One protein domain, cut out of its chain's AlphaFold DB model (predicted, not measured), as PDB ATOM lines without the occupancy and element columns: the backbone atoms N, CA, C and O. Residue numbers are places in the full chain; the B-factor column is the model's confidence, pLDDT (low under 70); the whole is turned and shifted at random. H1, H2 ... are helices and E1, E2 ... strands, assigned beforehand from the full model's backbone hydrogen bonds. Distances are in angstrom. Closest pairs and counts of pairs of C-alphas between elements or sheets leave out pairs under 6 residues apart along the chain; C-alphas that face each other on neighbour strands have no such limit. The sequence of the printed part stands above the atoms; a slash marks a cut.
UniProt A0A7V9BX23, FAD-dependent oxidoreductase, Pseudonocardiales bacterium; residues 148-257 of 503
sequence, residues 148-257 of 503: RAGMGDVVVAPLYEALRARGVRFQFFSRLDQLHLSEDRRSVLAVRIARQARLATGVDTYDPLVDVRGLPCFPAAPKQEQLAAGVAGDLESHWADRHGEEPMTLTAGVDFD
ATOM      1  N   ARG A 148      20.656  14.744  22.700       92.62
ATOM      2  CA  ARG A 148      20.755  13.334  23.098       92.62
ATOM      3  C   ARG A 148      19.782  12.433  22.334       92.62
ATOM      4  O   ARG A 148      20.096  11.271  22.147       92.62
ATOM      5  N   ALA A 149      18.653  12.965  21.877       93.75
ATOM      6  CA  ALA A 149      17.695  12.284  21.009       93.75
ATOM      7  C   ALA A 149      17.122  13.283  19.985       93.75
ATOM      8  O   ALA A 149      17.619  14.411  19.884       93.75
ATOM      9  N   GLY A 150      16.103  12.876  19.224       91.50
ATOM     10  CA  GLY A 150      15.439  13.726  18.238       91.50
ATOM     11  C   GLY A 150      14.876  15.010  18.855       91.50
ATOM     12  O   GLY A 150      14.376  15.015  19.978       91.50
ATOM     13  N   MET A 151      14.944  16.126  18.120       93.56
ATOM     14  CA  MET A 151      14.465  17.429  18.608       93.56
ATOM     15  C   MET A 151      12.974  17.406  18.976       93.56
ATOM     16  O   MET A 151      12.571  18.054  19.945       93.56
ATOM     17  N   GLY A 152      12.171  16.628  18.239       93.50
ATOM     18  CA  GLY A 152      10.763  16.391  18.560       93.50
ATOM     19  C   GLY A 152      10.567  15.863  19.983       93.50
ATOM     20  O   GLY A 152       9.662  16.309  20.680       93.50
ATOM     21  N   ASP A 153      11.480  15.018  20.455       93.56
ATOM     22  CA  ASP A 153      11.326  14.269  21.703       93.56
ATOM     23  C   ASP A 153      11.963  14.988  22.898       93.56
ATOM     24  O   ASP A 153      11.427  14.971  23.999       93.56
ATOM     25  N   VAL A 154      13.107  15.662  22.709       94.19
ATOM     26  CA  VAL A 154      13.822  16.326  23.824       94.19
ATOM     27  C   VAL A 154      13.593  17.831  23.916       94.19
ATOM     28  O   VAL A 154      13.992  18.442  24.907       94.19
ATOM     29  N   VAL A 155      12.954  18.440  22.913       94.44
ATOM     30  CA  VAL A 155      12.600  19.870  22.927       94.44
ATOM     31  C   VAL A 155      11.095  20.069  22.805       94.44
ATOM     32  O   VAL A 155      10.490  20.693  23.677       94.44
ATOM     33  N   VAL A 156      10.477  19.540  21.742       96.19
ATOM     34  CA  VAL A 156       9.075  19.849  21.415       96.19
ATOM     35  C   VAL A 156       8.100  19.133  22.350       96.19
ATOM     36  O   VAL A 156       7.199  19.780  22.883       96.19
ATOM     37  N   ALA A 157       8.287  17.839  22.613       97.12
ATOM     38  CA  ALA A 157       7.416  17.071  23.502       97.12
ATOM     39  C   ALA A 157       7.407  17.616  24.948       97.12
ATOM     40  O   ALA A 157       6.317  17.908  25.448       97.12
ATOM     41  N   PRO A 158       8.556  17.914  25.593       96.62
ATOM     42  CA  PRO A 158       8.570  18.551  26.909       96.62
ATOM     43  C   PRO A 158       7.891  19.924  26.923       96.62
ATOM     44  O   PRO A 158       7.208  20.271  27.889       96.62
ATOM     45  N   LEU A 159       8.048  20.718  25.857       96.69
ATOM     46  CA  LEU A 159       7.358  22.002  25.728       96.69
ATOM     47  C   LEU A 159       5.839  21.804  25.632       96.69
ATOM     48  O   LEU A 159       5.091  22.495  26.326       96.69
ATOM     49  N   TYR A 160       5.384  20.847  24.823       97.75
ATOM     50  CA  TYR A 160       3.976  20.467  24.714       97.75
ATOM     51  C   TYR A 160       3.400  20.041  26.071       97.75
ATOM     52  O   TYR A 160       2.387  20.595  26.503       97.75
ATOM     53  N   GLU A 161       4.064  19.135  26.792       97.81
ATOM     54  CA  GLU A 161       3.624  18.679  28.116       97.81
ATOM     55  C   GLU A 161       3.564  19.831  29.124       97.81
ATOM     56  O   GLU A 161       2.571  20.000  29.837       97.81
ATOM     57  N   ALA A 162       4.595  20.680  29.142       98.25
ATOM     58  CA  ALA A 162       4.663  21.846  30.011       98.25
ATOM     59  C   ALA A 162       3.533  22.850  29.732       98.25
ATOM     60  O   ALA A 162       2.996  23.448  30.672       98.25
ATOM     61  N   LEU A 163       3.168  23.060  28.467       97.75
ATOM     62  CA  LEU A 163       2.067  23.939  28.067       97.75
ATOM     63  C   LEU A 163       0.706  23.308  28.386       97.75
ATOM     64  O   LEU A 163      -0.152  23.976  28.968       97.75
ATOM     65  N   ARG A 164       0.524  22.015  28.100       97.38
ATOM     66  CA  ARG A 164      -0.692  21.262  28.443       97.38
ATOM     67  C   ARG A 164      -0.950  21.286  29.950       97.38
ATOM     68  O   ARG A 164      -2.062  21.593  30.371       97.38
ATOM     69  N   ALA A 165       0.079  21.070  30.772       97.75
ATOM     70  CA  ALA A 165      -0.013  21.152  32.233       97.75
ATOM     71  C   ALA A 165      -0.388  22.557  32.744       97.75
ATOM     72  O   ALA A 165      -0.927  22.700  33.840       97.75
ATOM     73  N   ARG A 166      -0.135  23.605  31.947       98.00
ATOM     74  CA  ARG A 166      -0.547  24.992  32.219       98.00
ATOM     75  C   ARG A 166      -1.945  25.324  31.683       98.00
ATOM     76  O   ARG A 166      -2.365  26.473  31.779       98.00
ATOM     77  N   GLY A 167      -2.662  24.344  31.131       97.44
ATOM     78  CA  GLY A 167      -4.015  24.511  30.601       97.44
ATOM     79  C   GLY A 167      -4.078  25.009  29.156       97.44
ATOM     80  O   GLY A 167      -5.158  25.383  28.697       97.44
ATOM     81  N   VAL A 168      -2.958  25.017  28.421       97.81
ATOM     82  CA  VAL A 168      -2.986  25.299  26.980       97.81
ATOM     83  C   VAL A 168      -3.736  24.176  26.266       97.81
ATOM     84  O   VAL A 168      -3.449  22.995  26.463       97.81
ATOM     85  N   ARG A 169      -4.704  24.556  25.430       96.75
ATOM     86  CA  ARG A 169      -5.483  23.628  24.608       96.75
ATOM     87  C   ARG A 169      -4.823  23.482  23.242       96.75
ATOM     88  O   ARG A 169      -4.680  24.474  22.533       96.75
ATOM     89  N   PHE A 170      -4.483  22.254  22.870       97.31
ATOM     90  CA  PHE A 170      -3.977  21.917  21.543       97.31
ATOM     91  C   PHE A 170      -5.115  21.346  20.698       97.31
ATOM     92  O   PHE A 170      -5.816  20.436  21.137       97.31
ATOM     93  N   GLN A 171      -5.311  21.902  19.505       95.88
ATOM     94  CA  GLN A 171      -6.297  21.436  18.531       95.88
ATOM     95  C   GLN A 171      -5.546  20.788  17.364       95.88
ATOM     96  O   GLN A 171      -5.162  21.465  16.417       95.88
ATOM     97  N   PHE A 172      -5.276  19.484  17.472       95.88
ATOM     98  CA  PHE A 172      -4.670  18.701  16.389       95.88
ATOM     99  C   PHE A 172      -5.644  18.532  15.215       95.88
ATOM    100  O   PHE A 172      -6.836  18.822  15.346       95.88
ATOM    101  N   PHE A 173      -5.139  18.049  14.075       95.44
ATOM    102  CA  PHE A 173      -5.940  17.805  12.868       95.44
ATOM    103  C   PHE A 173      -6.708  19.053  12.415       95.44
ATOM    104  O   PHE A 173      -7.887  18.979  12.068       95.44
ATOM    105  N   SER A 174      -6.060  20.211  12.501       95.44
ATOM    106  CA  SER A 174      -6.639  21.520  12.213       95.44
ATOM    107  C   SER A 174      -5.716  22.258  11.254       95.44
ATOM    108  O   SER A 174      -4.701  22.815  11.673       95.44
ATOM    109  N   ARG A 175      -6.065  22.276   9.966       95.56
ATOM    110  CA  ARG A 175      -5.300  23.001   8.950       95.56
ATOM    111  C   ARG A 175      -5.801  24.433   8.834       95.56
ATOM    112  O   ARG A 175      -6.987  24.655   8.615       95.56
ATOM    113  N   LEU A 176      -4.898  25.406   8.918       96.81
ATOM    114  CA  LEU A 176      -5.199  26.797   8.584       96.81
ATOM    115  C   LEU A 176      -5.408  26.945   7.069       96.81
ATOM    116  O   LEU A 176      -4.484  26.703   6.300       96.81
ATOM    117  N   ASP A 177      -6.593  27.397   6.657       96.81
ATOM    118  CA  ASP A 177      -6.880  27.693   5.252       96.81
ATOM    119  C   ASP A 177      -6.650  29.171   4.932       96.81
ATOM    120  O   ASP A 177      -6.074  29.493   3.896       96.81
ATOM    121  N   GLN A 178      -7.145  30.091   5.774       98.12
ATOM    122  CA  GLN A 178      -7.090  31.523   5.465       98.12
ATOM    123  C   GLN A 178      -7.315  32.433   6.682       98.12
ATOM    124  O   GLN A 178      -8.143  32.140   7.545       98.12
ATOM    125  N   LEU A 179      -6.629  33.578   6.706       98.69
ATOM    126  CA  LEU A 179      -6.956  34.728   7.555       98.69
ATOM    127  C   LEU A 179      -7.826  35.734   6.789       98.69
ATOM    128  O   LEU A 179      -7.501  36.095   5.656       98.69
ATOM    129  N   HIS A 180      -8.892  36.212   7.430       98.69
ATOM    130  CA  HIS A 180      -9.823  37.194   6.874       98.69
ATOM    131  C   HIS A 180      -9.752  38.510   7.644       98.69
ATOM    132  O   HIS A 180      -9.852  38.525   8.877       98.69
ATOM    133  N   LEU A 181      -9.589  39.613   6.919       98.75
ATOM    134  CA  LEU A 181      -9.515  40.955   7.479       98.75
ATOM    135  C   LEU A 181     -10.907  41.503   7.807       98.75
ATOM    136  O   LEU A 181     -11.913  41.141   7.195       98.75
ATOM    137  N   SER A 182     -10.961  42.409   8.777       98.62
ATOM    138  CA  SER A 182     -12.121  43.265   9.011       98.62
ATOM    139  C   SER A 182     -12.391  44.180   7.808       98.62
ATOM    140  O   SER A 182     -11.506  44.452   6.995       98.62
ATOM    141  N   GLU A 183     -13.614  44.707   7.698       97.69
ATOM    142  CA  GLU A 183     -14.001  45.613   6.602       97.69
ATOM    143  C   GLU A 183     -13.129  46.881   6.545       97.69
ATOM    144  O   GLU A 183     -12.767  47.347   5.465       97.69
ATOM    145  N   ASP A 184     -12.730  47.403   7.709       97.81
ATOM    146  CA  ASP A 184     -11.815  48.543   7.838       97.81
ATOM    147  C   ASP A 184     -10.329  48.172   7.669       97.81
ATOM    148  O   ASP A 184      -9.471  49.056   7.706       97.81
ATOM    149  N   ARG A 185     -10.030  46.879   7.476       98.00
ATOM    150  CA  ARG A 185      -8.692  46.293   7.311       98.00
ATOM    151  C   ARG A 185      -7.715  46.606   8.440       98.00
ATOM    152  O   ARG A 185      -6.506  46.657   8.230       98.00
ATOM    153  N   ARG A 186      -8.225  46.804   9.653       98.12
ATOM    154  CA  ARG A 186      -7.398  47.064  10.834       98.12
ATOM    155  C   ARG A 186      -7.050  45.817  11.628       98.12
ATOM    156  O   ARG A 186      -6.086  45.844  12.384       98.12
ATOM    157  N   SER A 187      -7.810  44.738  11.490       98.50
ATOM    158  CA  SER A 187      -7.645  43.526  12.292       98.50
ATOM    159  C   SER A 187      -7.993  42.271  11.496       98.50
ATOM    160  O   SER A 187      -8.617  42.326  10.437       98.50
ATOM    161  N   VAL A 188      -7.583  41.115  12.012       98.69
ATOM    162  CA  VAL A 188      -8.089  39.814  11.574       98.69
ATOM    163  C   VAL A 188      -9.445  39.598  12.234       98.69
ATOM    164  O   VAL A 188      -9.532  39.483  13.459       98.69
ATOM    165  N   LEU A 189     -10.497  39.546  11.419       98.75
ATOM    166  CA  LEU A 189     -11.869  39.303  11.858       98.75
ATOM    167  C   LEU A 189     -12.148  37.811  12.032       98.75
ATOM    168  O   LEU A 189     -12.860  37.427  12.957       98.75
ATOM    169  N   ALA A 190     -11.611  36.972  11.145       98.69
ATOM    170  CA  ALA A 190     -11.879  35.543  11.173       98.69
ATOM    171  C   ALA A 190     -10.688  34.700  10.709       98.69
ATOM    172  O   ALA A 190      -9.864  35.133   9.901       98.69
ATOM    173  N   VAL A 191     -10.629  33.469  11.210       98.75
ATOM    174  CA  VAL A 191      -9.650  32.446  10.828       98.75
ATOM    175  C   VAL A 191     -10.412  31.236  10.306       98.75
ATOM    176  O   VAL A 191     -11.188  30.624  11.043       98.75
ATOM    177  N   ARG A 192     -10.204  30.891   9.035       98.56
ATOM    178  CA  ARG A 192     -10.781  29.697   8.418       98.56
ATOM    179  C   ARG A 192      -9.834  28.519   8.584       98.56
ATOM    180  O   ARG A 192      -8.659  28.609   8.231       98.56
ATOM    181  N   ILE A 193     -10.367  27.428   9.113       97.88
ATOM    182  CA  ILE A 193      -9.645  26.194   9.410       97.88
ATOM    183  C   ILE A 193     -10.417  25.027   8.799       97.88
ATOM    184  O   ILE A 193     -11.646  25.047   8.788       97.88
ATOM    185  N   ALA A 194      -9.720  23.995   8.349       96.75
ATOM    186  CA  ALA A 194     -10.304  22.710   8.003       96.75
ATOM    187  C   ALA A 194      -9.934  21.670   9.066       96.75
ATOM    188  O   ALA A 194      -8.755  21.451   9.359       96.75
ATOM    189  N   ARG A 195     -10.939  21.019   9.657       96.12
ATOM    190  CA  ARG A 195     -10.718  19.858  10.521       96.12
ATOM    191  C   ARG A 195     -10.442  18.635   9.657       96.12
ATOM    192  O   ARG A 195     -11.307  18.215   8.893       96.12
ATOM    193  N   GLN A 196      -9.268  18.047   9.841       95.38
ATOM    194  CA  GLN A 196      -8.755  16.937   9.041       95.38
ATOM    195  C   GLN A 196      -9.233  15.572   9.544       95.38
ATOM    196  O   GLN A 196      -9.407  14.645   8.761       95.38
ATOM    197  N   ALA A 197      -9.474  15.444  10.851       94.38
ATOM    198  CA  ALA A 197      -9.946  14.209  11.466       94.38
ATOM    199  C   ALA A 197     -10.825  14.493  12.688       94.38
ATOM    200  O   ALA A 197     -10.659  15.496  13.387       94.38
ATOM    201  N   ARG A 198     -11.764  13.584  12.967       95.12
ATOM    202  CA  ARG A 198     -12.554  13.579  14.206       95.12
ATOM    203  C   ARG A 198     -11.984  12.560  15.181       95.12
ATOM    204  O   ARG A 198     -11.556  11.485  14.770       95.12
ATOM    205  N   LEU A 199     -12.048  12.877  16.470       96.56
ATOM    206  CA  LEU A 199     -11.690  11.938  17.529       96.56
ATOM    207  C   LEU A 199     -12.768  10.865  17.693       96.56
ATOM    208  O   LEU A 199     -13.948  11.112  17.432       96.56
ATOM    209  N   ALA A 200     -12.344   9.674  18.109       97.25
ATOM    210  CA  ALA A 200     -13.226   8.548  18.374       97.25
ATOM    211  C   ALA A 200     -14.209   8.847  19.519       97.25
ATOM    212  O   ALA A 200     -13.962   9.683  20.391       97.25
ATOM    213  N   THR A 201     -15.335   8.133  19.544       96.12
ATOM    214  CA  THR A 201     -16.320   8.251  20.628       96.12
ATOM    215  C   THR A 201     -15.672   7.959  21.983       96.12
ATOM    216  O   THR A 201     -15.089   6.895  22.172       96.12
ATOM    217  N   GLY A 202     -15.813   8.882  22.938       95.06
ATOM    218  CA  GLY A 202     -15.206   8.775  24.271       95.06
ATOM    219  C   GLY A 202     -13.777   9.320  24.369       95.06
ATOM    220  O   GLY A 202     -13.194   9.263  25.449       95.06
ATOM    221  N   VAL A 203     -13.223   9.860  23.277       96.62
ATOM    222  CA  VAL A 203     -11.933  10.560  23.262       96.62
ATOM    223  C   VAL A 203     -12.181  12.066  23.177       96.62
ATOM    224  O   VAL A 203     -12.498  12.600  22.116       96.62
ATOM    225  N   ASP A 204     -12.020  12.761  24.303       93.00
ATOM    226  CA  ASP A 204     -12.260  14.211  24.383       93.00
ATOM    227  C   ASP A 204     -11.065  15.048  23.901       93.00
ATOM    228  O   ASP A 204     -11.207  16.207  23.511       93.00
ATOM    229  N   THR A 205      -9.851  14.503  23.971       95.00
ATOM    230  CA  THR A 205      -8.613  15.185  23.579       95.00
ATOM    231  C   THR A 205      -7.634  14.171  23.016       95.00
ATOM    232  O   THR A 205      -7.451  13.106  23.600       95.00
ATOM    233  N   TYR A 206      -6.997  14.519  21.899       97.19
ATOM    234  CA  TYR A 206      -5.969  13.686  21.292       97.19
ATOM    235  C   TYR A 206      -4.691  13.696  22.128       97.19
ATOM    236  O   TYR A 206      -4.174  14.765  22.463       97.19
ATOM    237  N   ASP A 207      -4.172  12.516  22.443       96.75
ATOM    238  CA  ASP A 207      -2.895  12.345  23.121       96.75
ATOM    239  C   ASP A 207      -1.805  11.923  22.120       96.75
ATOM    240  O   ASP A 207      -1.760  10.747  21.738       96.75
ATOM    241  N   PRO A 208      -0.934  12.847  21.669       96.44
ATOM    242  CA  PRO A 208      -0.066  12.622  20.517       96.44
ATOM    243  C   PRO A 208       1.198  11.824  20.849       96.44
ATOM    244  O   PRO A 208       1.845  11.337  19.933       96.44
ATOM    245  N   LEU A 209       1.566  11.687  22.127       97.50
ATOM    246  CA  LEU A 209       2.880  11.180  22.534       97.50
ATOM    247  C   LEU A 209       2.871   9.682  22.840       97.50
ATOM    248  O   LEU A 209       1.961   9.192  23.502       97.50
ATOM    249  N   VAL A 210       3.897   8.953  22.418       96.25
ATOM    250  CA  VAL A 210       4.189   7.582  22.868       96.25
ATOM    251  C   VAL A 210       5.398   7.586  23.803       96.25
ATOM    252  O   VAL A 210       6.231   8.482  23.716       96.25
ATOM    253  N   ASP A 211       5.499   6.597  24.690       94.94
ATOM    254  CA  ASP A 211       6.714   6.394  25.484       94.94
ATOM    255  C   ASP A 211       7.704   5.529  24.700       94.94
ATOM    256  O   ASP A 211       7.356   4.428  24.266       94.94
ATOM    257  N   VAL A 212       8.930   6.023  24.532       93.62
ATOM    258  CA  VAL A 212      10.055   5.245  24.008       93.62
ATOM    259  C   VAL A 212      11.179   5.311  25.029       93.62
ATOM    260  O   VAL A 212      11.844   6.334  25.184       93.62
ATOM    261  N   ARG A 213      11.394   4.210  25.755       89.69
ATOM    262  CA  ARG A 213      12.431   4.106  26.800       89.69
ATOM    263  C   ARG A 213      12.348   5.220  27.857       89.69
ATOM    264  O   ARG A 213      13.379   5.717  28.314       89.69
ATOM    265  N   GLY A 214      11.138   5.602  28.264       90.25
ATOM    266  CA  GLY A 214      10.918   6.659  29.253       90.25
ATOM    267  C   GLY A 214      11.000   8.082  28.694       90.25
ATOM    268  O   GLY A 214      11.031   9.028  29.483       90.25
ATOM    269  N   LEU A 215      11.087   8.252  27.369       93.69
ATOM    270  CA  LEU A 215      10.993   9.551  26.706       93.69
ATOM    271  C   LEU A 215       9.615   9.737  26.053       93.69
ATOM    272  O   LEU A 215       9.146   8.821  25.376       93.69
ATOM    273  N   PRO A 216       8.990  10.921  26.200       95.56
ATOM    274  CA  PRO A 216       7.801  11.279  25.442       95.56
ATOM    275  C   PRO A 216       8.178  11.608  23.993       95.56
ATOM    276  O   PRO A 216       8.873  12.591  23.739       95.56
ATOM    277  N   CYS A 217       7.689  10.816  23.042       96.38
ATOM    278  CA  CYS A 217       8.037  10.948  21.630       96.38
ATOM    279  C   CYS A 217       6.806  11.156  20.747       96.38
ATOM    280  O   CYS A 217       5.748  10.565  20.986       96.38
ATOM    281  N   PHE A 218       6.947  11.957  19.690       94.12
ATOM    282  CA  PHE A 218       5.928  12.031  18.640       94.12
ATOM    283  C   PHE A 218       6.105  10.841  17.683       94.12
ATOM    284  O   PHE A 218       7.180  10.686  17.103       94.12
ATOM    285  N   PRO A 219       5.088   9.979  17.503       93.12
ATOM    286  CA  PRO A 219       5.177   8.876  16.560       93.12
ATOM    287  C   PRO A 219       5.190   9.398  15.116       93.12
ATOM    288  O   PRO A 219       4.625  10.448  14.816       93.12
ATOM    289  N   ALA A 220       5.775   8.619  14.202       90.44
ATOM    290  CA  ALA A 220       5.849   8.965  12.778       90.44
ATOM    291  C   ALA A 220       4.479   9.026  12.074       90.44
ATOM    292  O   ALA A 220       4.368   9.577  10.984       90.44
ATOM    293  N   ALA A 221       3.442   8.440  12.677       92.44
ATOM    294  CA  ALA A 221       2.077   8.482  12.178       92.44
ATOM    295  C   ALA A 221       1.094   8.726  13.331       92.44
ATOM    296  O   ALA A 221       1.355   8.297  14.461       92.44
ATOM    297  N   PRO A 222      -0.065   9.351  13.061       94.12
ATOM    298  CA  PRO A 222      -1.102   9.519  14.063       94.12
ATOM    299  C   PRO A 222      -1.571   8.178  14.642       94.12
ATOM    300  O   PRO A 222      -1.831   7.220  13.914       94.12
ATOM    301  N   LYS A 223      -1.766   8.147  15.961       95.62
ATOM    302  CA  LYS A 223      -2.466   7.092  16.707       95.62
ATOM    303  C   LYS A 223      -3.908   6.908  16.222       95.62
ATOM    304  O   LYS A 223      -4.811   7.646  16.629       95.62
ATOM    305  N   GLN A 224      -4.106   5.940  15.332       94.62
ATOM    306  CA  GLN A 224      -5.368   5.685  14.632       94.62
ATOM    307  C   GLN A 224      -6.501   5.290  15.586       94.62
ATOM    308  O   GLN A 224      -7.657   5.627  15.353       94.62
ATOM    309  N   GLU A 225      -6.177   4.626  16.694       95.62
ATOM    310  CA  GLU A 225      -7.127   4.177  17.712       95.62
ATOM    311  C   GLU A 225      -7.857   5.322  18.433       95.62
ATOM    312  O   GLU A 225      -8.901   5.096  19.043       95.62
ATOM    313  N   GLN A 226      -7.339   6.552  18.348       97.38
ATOM    314  CA  GLN A 226      -7.979   7.748  18.902       97.38
ATOM    315  C   GLN A 226      -8.875   8.485  17.896       97.38
ATOM    316  O   GLN A 226      -9.491   9.490  18.255       97.38
ATOM    317  N   LEU A 227      -8.962   8.019  16.647       96.06
ATOM    318  CA  LEU A 227      -9.684   8.687  15.564       96.06
ATOM    319  C   LEU A 227     -10.986   7.948  15.230       96.06
ATOM    320  O   LEU A 227     -11.055   6.723  15.253       96.06
ATOM    321  N   ALA A 228     -12.046   8.697  14.920       94.88
ATOM    322  CA  ALA A 228     -13.361   8.140  14.587       94.88
ATOM    323  C   ALA A 228     -13.352   7.334  13.281       94.88
ATOM    324  O   ALA A 228     -14.144   6.409  13.108       94.88
ATOM    325  N   ALA A 229     -12.468   7.711  12.365       90.56
ATOM    326  CA  ALA A 229     -12.170   6.991  11.146       90.56
ATOM    327  C   ALA A 229     -10.655   7.001  10.956       90.56
ATOM    328  O   ALA A 229      -9.994   7.980  11.308       90.56
ATOM    329  N   GLY A 230     -10.123   5.912  10.401       85.19
ATOM    330  CA  GLY A 230      -8.711   5.854  10.055       85.19
ATOM    331  C   GLY A 230      -8.369   6.936   9.036       85.19
ATOM    332  O   GLY A 230      -9.100   7.122   8.061       85.19
ATOM    333  N   VAL A 231      -7.263   7.633   9.264       86.31
ATOM    334  CA  VAL A 231      -6.706   8.596   8.311       86.31
ATOM    335  C   VAL A 231      -5.603   7.914   7.520       86.31
ATOM    336  O   VAL A 231      -4.712   7.285   8.094       86.31
ATOM    337  N   ALA A 232      -5.693   7.999   6.196       77.62
ATOM    338  CA  ALA A 232      -4.690   7.468   5.288       77.62
ATOM    339  C   ALA A 232      -3.814   8.605   4.753       77.62
ATOM    340  O   ALA A 232      -4.306   9.703   4.503       77.62
ATOM    341  N   GLY A 233      -2.535   8.307   4.524       82.06
ATOM    342  CA  GLY A 233      -1.578   9.259   3.966       82.06
ATOM    343  C   GLY A 233      -1.024  10.259   4.982       82.06
ATOM    344  O   GLY A 233      -1.264  10.162   6.184       82.06
ATOM    345  N   ASP A 234      -0.241  11.196   4.459       87.81
ATOM    346  CA  ASP A 234       0.371  12.278   5.218       87.81
ATOM    347  C   ASP A 234      -0.558  13.499   5.228       87.81
ATOM    348  O   ASP A 234      -0.753  14.147   4.199       87.81
ATOM    349  N   LEU A 235      -1.158  13.787   6.384       89.88
ATOM    350  CA  LEU A 235      -2.078  14.915   6.557       89.88
ATOM    351  C   LEU A 235      -1.364  16.272   6.597       89.88
ATOM    352  O   LEU A 235      -2.011  17.297   6.346       89.88
ATOM    353  N   GLU A 236      -0.069  16.279   6.913       89.44
ATOM    354  CA  GLU A 236       0.741  17.495   7.014       89.44
ATOM    355  C   GLU A 236       1.105  18.024   5.622       89.44
ATOM    356  O   GLU A 236       1.227  19.231   5.427       89.44
ATOM    357  N   SER A 237       1.156  17.143   4.616       91.31
ATOM    358  CA  SER A 237       1.436  17.532   3.236       91.31
ATOM    359  C   SER A 237       0.386  18.499   2.683       91.31
ATOM    360  O   SER A 237      -0.813  18.216   2.674       91.31
ATOM    361  N   HIS A 238       0.830  19.620   2.119       91.44
ATOM    362  CA  HIS A 238       0.050  20.621   1.402       91.44
ATOM    363  C   HIS A 238      -0.748  20.002   0.247       91.44
ATOM    364  O   HIS A 238      -1.900  20.385   0.024       91.44
ATOM    365  N   TRP A 239      -0.175  18.995  -0.415       89.25
ATOM    366  CA  TRP A 239      -0.764  18.282  -1.553       89.25
ATOM    367  C   TRP A 239      -1.629  17.078  -1.167       89.25
ATOM    368  O   TRP A 239      -2.090  16.366  -2.060       89.25
ATOM    369  N   ALA A 240      -1.845  16.824   0.127       89.56
ATOM    370  CA  ALA A 240      -2.698  15.728   0.571       89.56
ATOM    371  C   ALA A 240      -4.116  15.836  -0.013       89.56
ATOM    372  O   ALA A 240      -4.613  16.933  -0.293       89.56
ATOM    373  N   ASP A 241      -4.789  14.693  -0.157       87.94
ATOM    374  CA  ASP A 241      -6.217  14.679  -0.469       87.94
ATOM    375  C   ASP A 241      -6.997  15.310   0.693       87.94
ATOM    376  O   ASP A 241      -6.799  14.968   1.857       87.94
ATOM    377  N   ARG A 242      -7.867  16.269   0.367       89.62
ATOM    378  CA  ARG A 242      -8.650  17.046   1.340       89.62
ATOM    379  C   ARG A 242     -10.095  16.562   1.438       89.62
ATOM    380  O   ARG A 242     -10.949  17.238   2.012       89.62
ATOM    381  N   HIS A 243     -10.407  15.417   0.833       86.88
ATOM    382  CA  HIS A 243     -11.746  14.857   0.877       86.88
ATOM    383  C   HIS A 243     -12.171  14.519   2.312       86.88
ATOM    384  O   HIS A 243     -11.456  13.855   3.055       86.88
ATOM    385  N   GLY A 244     -13.373  14.955   2.690       85.62
ATOM    386  CA  GLY A 244     -13.932  14.702   4.020       85.62
ATOM    387  C   GLY A 244     -13.457  15.659   5.114       85.62
ATOM    388  O   GLY A 244     -13.963  15.565   6.231       85.62
ATOM    389  N   GLU A 245     -12.560  16.603   4.815       93.69
ATOM    390  CA  GLU A 245     -12.228  17.659   5.766       93.69
ATOM    391  C   GLU A 245     -13.413  18.607   5.985       93.69
ATOM    392  O   GLU A 245     -14.188  18.911   5.073       93.69
ATOM    393  N   GLU A 246     -13.552  19.097   7.214       95.50
ATOM    394  CA  GLU A 246     -14.712  19.881   7.620       95.50
ATOM    395  C   GLU A 246     -14.346  21.344   7.889       95.50
ATOM    396  O   GLU A 246     -13.581  21.618   8.820       95.50
ATOM    397  N   PRO A 247     -14.905  22.301   7.127       96.62
ATOM    398  CA  PRO A 247     -14.631  23.715   7.328       96.62
ATOM    399  C   PRO A 247     -15.142  24.227   8.675       96.62
ATOM    400  O   PRO A 247     -16.259  23.931   9.104       96.62
ATOM    401  N   MET A 248     -14.337  25.070   9.305       97.44
ATOM    402  CA  MET A 248     -14.618  25.773  10.548       97.44
ATOM    403  C   MET A 248     -14.160  27.227  10.423       97.44
ATOM    404  O   MET A 248     -13.227  27.556   9.688       97.44
ATOM    405  N   THR A 249     -14.829  28.131  11.132       98.38
ATOM    406  CA  THR A 249     -14.462  29.549  11.171       98.38
ATOM    407  C   THR A 249     -14.437  30.005  12.613       98.38
ATOM    408  O   THR A 249     -15.442  29.891  13.309       98.38
ATOM    409  N   LEU A 250     -13.284  30.507  13.044       98.56
ATOM    410  CA  LEU A 250     -13.126  31.192  14.319       98.56
ATOM    411  C   LEU A 250     -13.316  32.689  14.081       98.56
ATOM    412  O   LEU A 250     -12.805  33.210  13.090       98.56
ATOM    413  N   THR A 251     -14.015  33.374  14.980       98.69
ATOM    414  CA  THR A 251     -14.362  34.797  14.858       98.69
ATOM    415  C   THR A 251     -13.777  35.610  16.010       98.69
ATOM    416  O   THR A 251     -13.864  35.218  17.177       98.69
ATOM    417  N   ALA A 252     -13.208  36.773  15.696       98.38
ATOM    418  CA  ALA A 252     -12.662  37.694  16.683       98.38
ATOM    419  C   ALA A 252     -13.748  38.172  17.669       98.38
ATOM    420  O   ALA A 252     -14.877  38.468  17.276       98.38
ATOM    421  N   GLY A 253     -13.413  38.239  18.959       97.50
ATOM    422  CA  GLY A 253     -14.332  38.607  20.044       97.50
ATOM    423  C   GLY A 253     -15.344  37.521  20.436       97.50
ATOM    424  O   GLY A 253     -16.101  37.716  21.386       97.50
ATOM    425  N   VAL A 254     -15.359  36.384  19.731       98.19
ATOM    426  CA  VAL A 254     -16.148  35.192  20.084       98.19
ATOM    427  C   VAL A 254     -15.214  34.045  20.454       98.19
ATOM    428  O   VAL A 254     -15.293  33.512  21.559       98.19
ATOM    429  N   ASP A 255     -14.305  33.703  19.543       98.31
ATOM    430  CA  ASP A 255     -13.417  32.547  19.670       98.31
ATOM    431  C   ASP A 255     -11.983  32.941  20.045       98.31
ATOM    432  O   ASP A 255     -11.267  32.155  20.667       98.31
ATOM    433  N   PHE A 256     -11.552  34.151  19.672       98.25
ATOM    434  CA  PHE A 256     -10.219  34.672  19.976       98.25
ATOM    435  C   PHE A 256     -10.198  36.202  20.085       98.25
ATOM    436  O   PHE A 256     -10.977  36.892  19.433       98.25
ATOM    437  N   ASP A 257      -9.243  36.730  20.851       98.12
ATOM    438  CA  ASP A 257      -8.959  38.172  20.930       98.12
ATOM    439  C   ASP A 257      -7.727  38.571  20.103       98.12
ATOM    440  O   ASP A 257      -7.667  39.666  19.548       98.12
TER     441      ASP A 257
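Overview. This is residues 148 to 257 of the 503 residues of the protein "FAD-dependent oxidoreductase" of Pseudonocardiales bacterium (UniProt A0A7V9BX23). With little regular structure, this loose, elongated model has a strongly twisted sheet of E1, E2 and E5 towards one end and helix H1 with the small hairpin E3 and E4 towards the other, joined by long loops. Of 110 printed residues, 43 are in named elements, ordered H1 E1 E2 E3 E4 E5, class mixed. Both sheets, E1 - E2 - E5 and E3 - E4, are antiparallel. The radius of gyration of the C-alphas is 16.5 A; the spans are 54 by 32 by 29 A.

Arrangement. H1, residues 151 to 165, has 9 of 11 O i to N i+4 pairs within hydrogen-bond range. E1, residues 174 to 181, bends by 55 degrees at residue 177 and forms a hairpin with E2, residues 188 to 195; N 177 and O 192 are 2.9 A apart. E3, residues 210 to 212, and E4, residues 215 to 217, form a hairpin, with N 210 and O 217 2.8 A apart. The closest C-alphas of H1 and E4, Asp 153 and Cys 217, are 4.7 A apart. E5, residues 246 to 251, is antiparallel to E2, with N 193 and O 248 2.9 A apart.

Along the chain. H1, 20.2 A long, begins at C-alpha 151 (14.465, 17.429, 18.608). E1 and E2 are each 20.2 A long; E5, 16.6 A, ends at C-alpha 251 (-14.362, 34.797, 14.858).

Size, cuts and confidence. The two C-alphas farthest apart, Asp 184 and Arg 213, are 54.1 A apart. The printed part has no cut; the links E2 to E3 and E4 to E5 are long. No printed residue is under 70 in pLDDT.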